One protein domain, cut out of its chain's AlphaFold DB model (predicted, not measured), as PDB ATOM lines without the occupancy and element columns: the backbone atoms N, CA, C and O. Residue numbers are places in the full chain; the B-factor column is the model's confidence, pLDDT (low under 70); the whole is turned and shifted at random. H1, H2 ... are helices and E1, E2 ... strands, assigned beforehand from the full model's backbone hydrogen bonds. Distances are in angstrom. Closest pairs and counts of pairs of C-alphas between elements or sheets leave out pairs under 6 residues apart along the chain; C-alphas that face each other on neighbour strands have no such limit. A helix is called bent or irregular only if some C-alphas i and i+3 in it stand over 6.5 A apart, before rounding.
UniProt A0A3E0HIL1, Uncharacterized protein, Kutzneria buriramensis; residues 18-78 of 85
ATOM      1  N   ARG A  18     139.433 126.832 108.198       87.75
ATOM      2  CA  ARG A  18     140.121 126.285 109.376       87.75
ATOM      3  C   ARG A  18     141.306 125.427 108.941       87.75
ATOM      4  O   ARG A  18     141.101 124.495 108.165       87.75
ATOM      5  N   ILE A  19     142.505 125.732 109.429       86.38
ATOM      6  CA  ILE A  19     143.753 125.011 109.125       86.38
ATOM      7  C   ILE A  19     144.279 124.394 110.433       86.38
ATOM      8  O   ILE A  19     144.170 125.052 111.466       86.38
ATOM      9  N   PRO A  20     144.783 123.146 110.443       86.38
ATOM     10  CA  PRO A  20     145.435 122.582 111.627       86.38
ATOM     11  C   PRO A  20     146.589 123.470 112.104       86.38
ATOM     12  O   PRO A  20     147.327 124.005 111.276       86.38
ATOM     13  N   ASP A  21     146.732 123.624 113.417       82.88
ATOM     14  CA  ASP A  21     147.887 124.314 113.990       82.88
ATOM     15  C   ASP A  21     149.120 123.384 113.947       82.88
ATOM     16  O   ASP A  21     149.018 122.226 114.362       82.88
ATOM     17  N   PRO A  22     150.277 123.833 113.426       82.12
ATOM     18  CA  PRO A  22     151.502 123.031 113.425       82.12
ATOM     19  C   PRO A  22     152.089 122.779 114.826       82.12
ATOM     20  O   PRO A  22     152.884 121.854 114.978       82.12
ATOM     21  N   SER A  23     151.718 123.576 115.830       83.38
ATOM     22  CA  SER A  23     152.242 123.510 117.204       83.38
ATOM     23  C   SER A  23     151.334 122.723 118.153       83.38
ATOM     24  O   SER A  23     151.815 122.164 119.135       83.38
ATOM     25  N   ASP A  24     150.034 122.641 117.856       82.38
ATOM     26  CA  ASP A  24     149.061 121.863 118.627       82.38
ATOM     27  C   ASP A  24     148.133 121.069 117.696       82.38
ATOM     28  O   ASP A  24     147.245 121.607 117.035       82.38
ATOM     29  N   ALA A  25     148.287 119.742 117.712       76.62
ATOM     30  CA  ALA A  25     147.495 118.813 116.906       76.62
ATOM     31  C   ALA A  25     145.979 118.854 117.198       76.62
ATOM     32  O   ALA A  25     145.187 118.296 116.430       76.62
ATOM     33  N   ARG A  26     145.557 119.480 118.305       79.69
ATOM     34  CA  ARG A  26     144.148 119.674 118.678       79.69
ATOM     35  C   ARG A  26     143.612 121.045 118.270       79.69
ATOM     36  O   ARG A  26     142.394 121.181 118.123       79.69
ATOM     37  N   ALA A  27     144.476 122.033 118.050       83.06
ATOM     38  CA  ALA A  27     144.071 123.384 117.699       83.06
ATOM     39  C   ALA A  27     143.803 123.542 116.192       83.06
ATOM     40  O   ALA A  27     144.306 122.808 115.333       83.06
ATOM     41  N   ARG A  28     142.954 124.519 115.855       85.69
ATOM     42  CA  ARG A  28     142.687 124.918 114.469       85.69
ATOM     43  C   ARG A  28     142.722 126.430 114.335       85.69
ATOM     44  O   ARG A  28     141.925 127.127 114.955       85.69
ATOM     45  N   LEU A  29     143.568 126.906 113.433       87.62
ATOM     46  CA  LEU A  29     143.672 128.305 113.054       87.62
ATOM     47  C   LEU A  29     142.485 128.696 112.174       87.62
ATOM     48  O   LEU A  29     142.194 128.039 111.171       87.62
ATOM     49  N   VAL A  30     141.801 129.776 112.543       88.38
ATOM     50  CA  VAL A  30     140.715 130.371 111.763       88.38
ATOM     51  C   VAL A  30     141.307 131.449 110.861       88.38
ATOM     52  O   VAL A  30     141.779 132.476 111.332       88.38
ATOM     53  N   THR A  31     141.272 131.227 109.551       87.88
ATOM     54  CA  THR A  31     141.804 132.155 108.550       87.88
ATOM     55  C   THR A  31     140.675 132.812 107.765       87.88
ATOM     56  O   THR A  31     139.724 132.141 107.335       87.88
ATOM     57  N   VAL A  32     140.809 134.115 107.523       87.56
ATOM     58  CA  VAL A  32     139.900 134.877 106.661       87.56
ATOM     59  C   VAL A  32     139.992 134.343 105.228       87.56
ATOM     60  O   VAL A  32     141.077 134.104 104.703       87.56
ATOM     61  N   THR A  33     138.848 134.109 104.587       90.00
ATOM     62  CA  THR A  33     138.802 133.672 103.182       90.00
ATOM     63  C   THR A  33     138.938 134.864 102.235       90.00
ATOM     64  O   THR A  33     138.651 135.982 102.649       90.00
ATOM     65  N   PRO A  34     139.278 134.666 100.947       88.44
ATOM     66  CA  PRO A  34     139.315 135.767  99.979       88.44
ATOM     67  C   PRO A  34     138.004 136.567  99.920       88.44
ATOM     68  O   PRO A  34     138.016 137.793  99.914       88.44
ATOM     69  N   LYS A  35     136.855 135.880  99.982       87.56
ATOM     70  CA  LYS A  35     135.545 136.538 100.079       87.56
ATOM     71  C   LYS A  35     135.389 137.321 101.387       87.56
ATOM     72  O   LYS A  35     134.874 138.432 101.370       87.56
ATOM     73  N   GLY A  36     135.822 136.744 102.508       88.50
ATOM     74  CA  GLY A  36     135.836 137.433 103.798       88.50
ATOM     75  C   GLY A  36     136.704 138.690 103.774       88.50
ATOM     76  O   GLY A  36     136.288 139.715 104.301       88.50
ATOM     77  N   MET A  37     137.854 138.644 103.099       91.25
ATOM     78  CA  MET A  37     138.731 139.801 102.939       91.25
ATOM     79  C   MET A  37     138.034 140.925 102.169       91.25
ATOM     80  O   MET A  37     138.023 142.055 102.641       91.25
ATOM     81  N   GLY A  38     137.340 140.604 101.071       92.81
ATOM     82  CA  GLY A  38     136.549 141.598 100.337       92.81
ATOM     83  C   GLY A  38     135.462 142.262 101.196       92.81
ATOM     84  O   GLY A  38     135.211 143.456 101.067       92.81
ATOM     85  N   LEU A  39     134.845 141.532 102.132       92.50
ATOM     86  CA  LEU A  39     133.895 142.125 103.082       92.50
ATOM     87  C   LEU A  39     134.581 143.045 104.101       92.50
ATOM     88  O   LEU A  39     134.036 144.095 104.436       92.50
ATOM     89  N   VAL A  40     135.769 142.673 104.585       92.75
ATOM     90  CA  VAL A  40     136.572 143.517 105.483       92.75
ATOM     91  C   VAL A  40     136.967 144.817 104.780       92.75
ATOM     92  O   VAL A  40     136.791 145.893 105.348       92.75
ATOM     93  N   GLU A  41     137.431 144.732 103.534       95.44
ATOM     94  CA  GLU A  41     137.794 145.892 102.713       95.44
ATOM     95  C   GLU A  41     136.617 146.855 102.523       95.44
ATOM     96  O   GLU A  41     136.793 148.066 102.646       95.44
ATOM     97  N   LEU A  42     135.406 146.332 102.309       95.88
ATOM     98  CA  LEU A  42     134.187 147.142 102.220       95.88
ATOM     99  C   LEU A  42     133.760 147.739 103.571       95.88
ATOM    100  O   LEU A  42     133.225 148.847 103.616       95.88
ATOM    101  N   GLY A  43     133.982 147.025 104.676       96.12
ATOM    102  CA  GLY A  43     133.562 147.449 106.013       96.12
ATOM    103  C   GLY A  43     134.474 148.497 106.656       96.12
ATOM    104  O   GLY A  43     133.989 149.394 107.350       96.12
ATOM    105  N   ILE A  44     135.788 148.426 106.417       97.25
ATOM    106  CA  ILE A  44     136.775 149.333 107.028       97.25
ATOM    107  C   ILE A  44     136.435 150.820 106.799       97.25
ATOM    108  O   ILE A  44     136.465 151.574 107.778       97.25
ATOM    109  N   PRO A  45     136.098 151.285 105.578       97.88
ATOM    110  CA  PRO A  45     135.737 152.681 105.341       97.88
ATOM    111  C   PRO A  45     134.546 153.148 106.180       97.88
ATOM    112  O   PRO A  45     134.569 154.262 106.698       97.88
ATOM    113  N   VAL A  46     133.538 152.292 106.370       97.88
ATOM    114  CA  VAL A  46     132.341 152.608 107.165       97.88
ATOM    115  C   VAL A  46     132.704 152.782 108.638       97.88
ATOM    116  O   VAL A  46     132.335 153.779 109.256       97.88
ATOM    117  N   ILE A  47     133.496 151.856 109.189       97.44
ATOM    118  CA  ILE A  47     133.973 151.934 110.577       97.44
ATOM    119  C   ILE A  47     134.797 153.210 110.787       97.44
ATOM    120  O   ILE A  47     134.613 153.915 111.781       97.44
ATOM    121  N   ARG A  48     135.672 153.550 109.830       97.00
ATOM    122  CA  ARG A  48     136.452 154.796 109.872       97.00
ATOM    123  C   ARG A  48     135.558 156.028 109.811       97.00
ATOM    124  O   ARG A  48     135.781 156.947 110.587       97.00
ATOM    125  N   ALA A  49     134.552 156.050 108.940       97.69
ATOM    126  CA  ALA A  49     133.635 157.179 108.815       97.69
ATOM    127  C   ALA A  49     132.880 157.446 110.125       97.69
ATOM    128  O   ALA A  49     132.819 158.590 110.573       97.69
ATOM    129  N   ILE A  50     132.382 156.392 110.779       97.25
ATOM    130  CA  ILE A  50     131.723 156.494 112.089       97.25
ATOM    131  C   ILE A  50     132.708 157.006 113.147       97.25
ATOM    132  O   ILE A  50     132.398 157.952 113.870       97.25
ATOM    133  N   GLY A  51     133.916 156.435 113.204       96.44
ATOM    134  CA  GLY A  51     134.955 156.872 114.138       96.44
ATOM    135  C   GLY A  51     135.335 158.346 113.961       96.44
ATOM    136  O   GLY A  51     135.434 159.076 114.946       96.44
ATOM    137  N   THR A  52     135.480 158.801 112.714       97.25
ATOM    138  CA  THR A  52     135.747 160.204 112.374       97.25
ATOM    139  C   THR A  52     134.580 161.107 112.758       97.25
ATOM    140  O   THR A  52     134.805 162.176 113.314       97.25
ATOM    141  N   ALA A  53     133.336 160.689 112.509       97.75
ATOM    142  CA  ALA A  53     132.163 161.460 112.904       97.75
ATOM    143  C   ALA A  53     132.133 161.682 114.424       97.75
ATOM    144  O   ALA A  53     131.956 162.809 114.878       97.75
ATOM    145  N   TRP A  54     132.396 160.636 115.210       97.62
ATOM    146  CA  TRP A  54     132.450 160.748 116.668       97.62
ATOM    147  C   TRP A  54     133.610 161.630 117.139       97.62
ATOM    148  O   TRP A  54     133.418 162.462 118.025       97.62
ATOM    149  N   GLU A  55     134.797 161.501 116.536       97.50
ATOM    150  CA  GLU A  55     135.943 162.358 116.867       97.50
ATOM    151  C   GLU A  55     135.678 163.831 116.525       97.50
ATOM    152  O   GLU A  55     136.045 164.706 117.307       97.50
ATOM    153  N   ASN A  56     134.994 164.115 115.414       97.94
ATOM    154  CA  ASN A  56     134.609 165.475 115.037       97.94
ATOM    155  C   ASN A  56     133.595 166.078 116.021       97.94
ATOM    156  O   ASN A  56     133.671 167.267 116.319       97.94
ATOM    157  N   THR A  57     132.665 165.274 116.548       97.44
ATOM    158  CA  THR A  57     131.663 165.735 117.522       97.44
ATOM    159  C   THR A  57     132.239 165.907 118.930       97.44
ATOM    160  O   THR A  57     131.921 166.877 119.613       97.44
ATOM    161  N   LEU A  58     133.070 164.973 119.396       96.69
ATOM    162  CA  LEU A  58     133.574 164.949 120.776       96.69
ATOM    163  C   LEU A  58     134.916 165.671 120.944       96.69
ATOM    164  O   LEU A  58     135.253 166.114 122.045       96.69
ATOM    165  N   GLY A  59     135.699 165.753 119.872       97.88
ATOM    166  CA  GLY A  59     137.106 166.123 119.897       97.88
ATOM    167  C   GLY A  59     138.021 164.968 120.325       97.88
ATOM    168  O   GLY A  59     137.642 164.052 121.061       97.88
ATOM    169  N   ARG A  60     139.288 165.049 119.902       96.69
ATOM    170  CA  ARG A  60     140.318 164.015 120.126       96.69
ATOM    171  C   ARG A  60     140.503 163.606 121.587       96.69
ATOM    172  O   ARG A  60     140.635 162.421 121.879       96.69
ATOM    173  N   ALA A  61     140.530 164.571 122.507       97.81
ATOM    174  CA  ALA A  61     140.796 164.293 123.919       97.81
ATOM    175  C   ALA A  61     139.684 163.452 124.564       97.81
ATOM    176  O   ALA A  61     139.972 162.435 125.191       97.81
ATOM    177  N   ARG A  62     138.419 163.834 124.351       97.50
ATOM    178  CA  ARG A  62     137.261 163.103 124.886       97.50
ATOM    179  C   ARG A  62     137.081 161.751 124.202       97.50
ATOM    180  O   ARG A  62     136.785 160.773 124.875       97.50
ATOM    181  N   MET A  63     137.328 161.670 122.893       97.62
ATOM    182  CA  MET A  63     137.296 160.396 122.169       97.62
ATOM    183  C   MET A  63     138.333 159.400 122.714       97.62
ATOM    184  O   MET A  63     138.044 158.211 122.832       97.62
ATOM    185  N   ARG A  64     139.532 159.874 123.083       97.38
ATOM    186  CA  ARG A  64     140.552 159.042 123.736       97.38
ATOM    187  C   ARG A  64     140.082 158.550 125.109       97.38
ATOM    188  O   ARG A  64     140.100 157.347 125.338       97.38
ATOM    189  N   GLN A  65     139.591 159.452 125.961       97.94
ATOM    190  CA  GLN A  65     139.068 159.092 127.287       97.94
ATOM    191  C   GLN A  65     137.919 158.078 127.204       97.94
ATOM    192  O   GLN A  65     137.855 157.144 128.002       97.94
ATOM    193  N   LEU A  66     137.034 158.216 126.212       96.69
ATOM    194  CA  LEU A  66     135.966 157.253 125.956       96.69
ATOM    195  C   LEU A  66     136.531 155.861 125.641       96.69
ATOM    196  O   LEU A  66     136.111 154.883 126.252       96.69
ATOM    197  N   LYS A  67     137.497 155.765 124.720       96.06
ATOM    198  CA  LYS A  67     138.131 154.485 124.361       96.06
ATOM    199  C   LYS A  67     138.833 153.840 125.557       96.06
ATOM    200  O   LYS A  67     138.681 152.638 125.764       96.06
ATOM    201  N   GLU A  68     139.559 154.625 126.348       97.44
ATOM    202  CA  GLU A  68     140.223 154.161 127.574       97.44
ATOM    203  C   GLU A  68     139.201 153.623 128.581       97.44
ATOM    204  O   GLU A  68     139.356 152.515 129.089       97.44
ATOM    205  N   THR A  69     138.105 154.354 128.796       97.50
ATOM    206  CA  THR A  69     137.033 153.949 129.717       97.50
ATOM    207  C   THR A  69     136.359 152.654 129.260       97.50
ATOM    208  O   THR A  69     136.204 151.731 130.054       97.50
ATOM    209  N   LEU A  70     135.997 152.541 127.976       95.81
ATOM    210  CA  LEU A  70     135.400 151.318 127.425       95.81
ATOM    211  C   LEU A  70     136.361 150.123 127.503       95.81
ATOM    212  O   LEU A  70     135.924 149.003 127.754       95.81
ATOM    213  N   THR A  71     137.665 150.361 127.339       94.94
ATOM    214  CA  THR A  71     138.693 149.321 127.499       94.94
ATOM    215  C   THR A  71     138.795 148.868 128.953       94.94
ATOM    216  O   THR A  71     138.841 147.671 129.206       94.94
ATOM    217  N   ALA A  72     138.756 149.793 129.916       95.12
ATOM    218  CA  ALA A  72     138.759 149.451 131.339       95.12
ATOM    219  C   ALA A  72     137.508 148.649 131.741       95.12
ATOM    220  O   ALA A  72     137.604 147.678 132.487       95.12
ATOM    221  N   LEU A  73     136.340 148.997 131.190       96.31
ATOM    222  CA  LEU A  73     135.097 148.254 131.419       96.31
ATOM    223  C   LEU A  73     135.133 146.827 130.854       96.31
ATOM    224  O   LEU A  73     134.373 145.975 131.320       96.31
ATOM    225  N   ARG A  74     136.018 146.528 129.892       94.69
ATOM    226  CA  ARG A  74     136.191 145.168 129.362       94.69
ATOM    227  C   ARG A  74     136.540 144.165 130.464       94.69
ATOM    228  O   ARG A  74     136.018 143.059 130.430       94.69
ATOM    229  N   ALA A  75     137.305 144.580 131.477       91.12
ATOM    230  CA  ALA A  75     137.704 143.729 132.604       91.12
ATOM    231  C   ALA A  75     136.519 143.150 133.398       91.12
ATOM    232  O   ALA A  75     136.635 142.099 134.012       91.12
ATOM    233  N   ILE A  76     135.365 143.820 133.399       93.75
ATOM    234  CA  ILE A  76     134.173 143.334 134.112       93.75
ATOM    235  C   ILE A  76     133.079 142.825 133.170       93.75
ATOM    236  O   ILE A  76     132.123 142.206 133.630       93.75
ATOM    237  N   THR A  77     133.173 143.121 131.870       93.69
ATOM    238  CA  THR A  77     132.102 142.833 130.901       93.69
ATOM    239  C   THR A  77     132.424 141.698 129.945       93.69
ATOM    240  O   THR A  77     131.493 141.062 129.459       93.69
ATOM    241  N   ASP A  78     133.699 141.433 129.659       90.75
ATOM    242  CA  ASP A  78     134.108 140.391 128.723       90.75
ATOM    243  C   ASP A  78     134.461 139.103 129.482       90.75
ATOM    244  O   ASP A  78     135.471 139.073 130.179       90.75
TER     245      ASP A  78
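AT A GLANCE: This is residues 18 to 78 of the 85 residues of an uncharacterized protein of Kutzneria buriramensis (UniProt A0A3E0HIL1). What shape is this? An open hook: the small hairpin E1-E2 at one end, then the long bent helix H1, whose arm H1b meets H2 in a wide V. What builds it? The 61 printed residues include antiparallel strands E1, E2, then helices H1, H2: mostly helix, extended, radius of gyration 17.7 A, spans 48 by 32 by 16 A.

IN THESE COORDINATES: Where are the strands? E1, residues 18 to 20, begins at C-alpha (140.121, 126.285, 109.376); E2 is residues 28 to 31. Where are the helices? H1, residues 34 to 58, assigned as one helix by its hydrogen bonds, is bent: C-alphas 42 and 45 are 6.5 A apart. Its arms are H1a, residues 34 to 42, 12.7 A, and H1b, residues 45 to 58, 19.8 A. H2, residues 60 to 77, runs 25.1 A to C-alpha (132.102, 142.833, 130.901).

HOW THE PARTS SIT: How do E1 and E2 pair? In this antiparallel hairpin, N 19 and O 29 are within hydrogen-bond range, 2.9 A. How do the helices stand? H1b and H2 are close but not clearly touching, closest C-alphas Glu 55 and Met 63, 5.8 A, at a steep tilt of 68 degrees, only just short of about perpendicular, opposite ways. Every O i to N i+4 pair is within range in H1a and H1b, 12 of 14 in H2.

THE WHOLE: How large? The farthest C-alphas, Ala 25 and Thr 57, are 49.5 A apart. Any cut? The printed part has no cut and no long link, and no printed residue is under 70 in pLDDT.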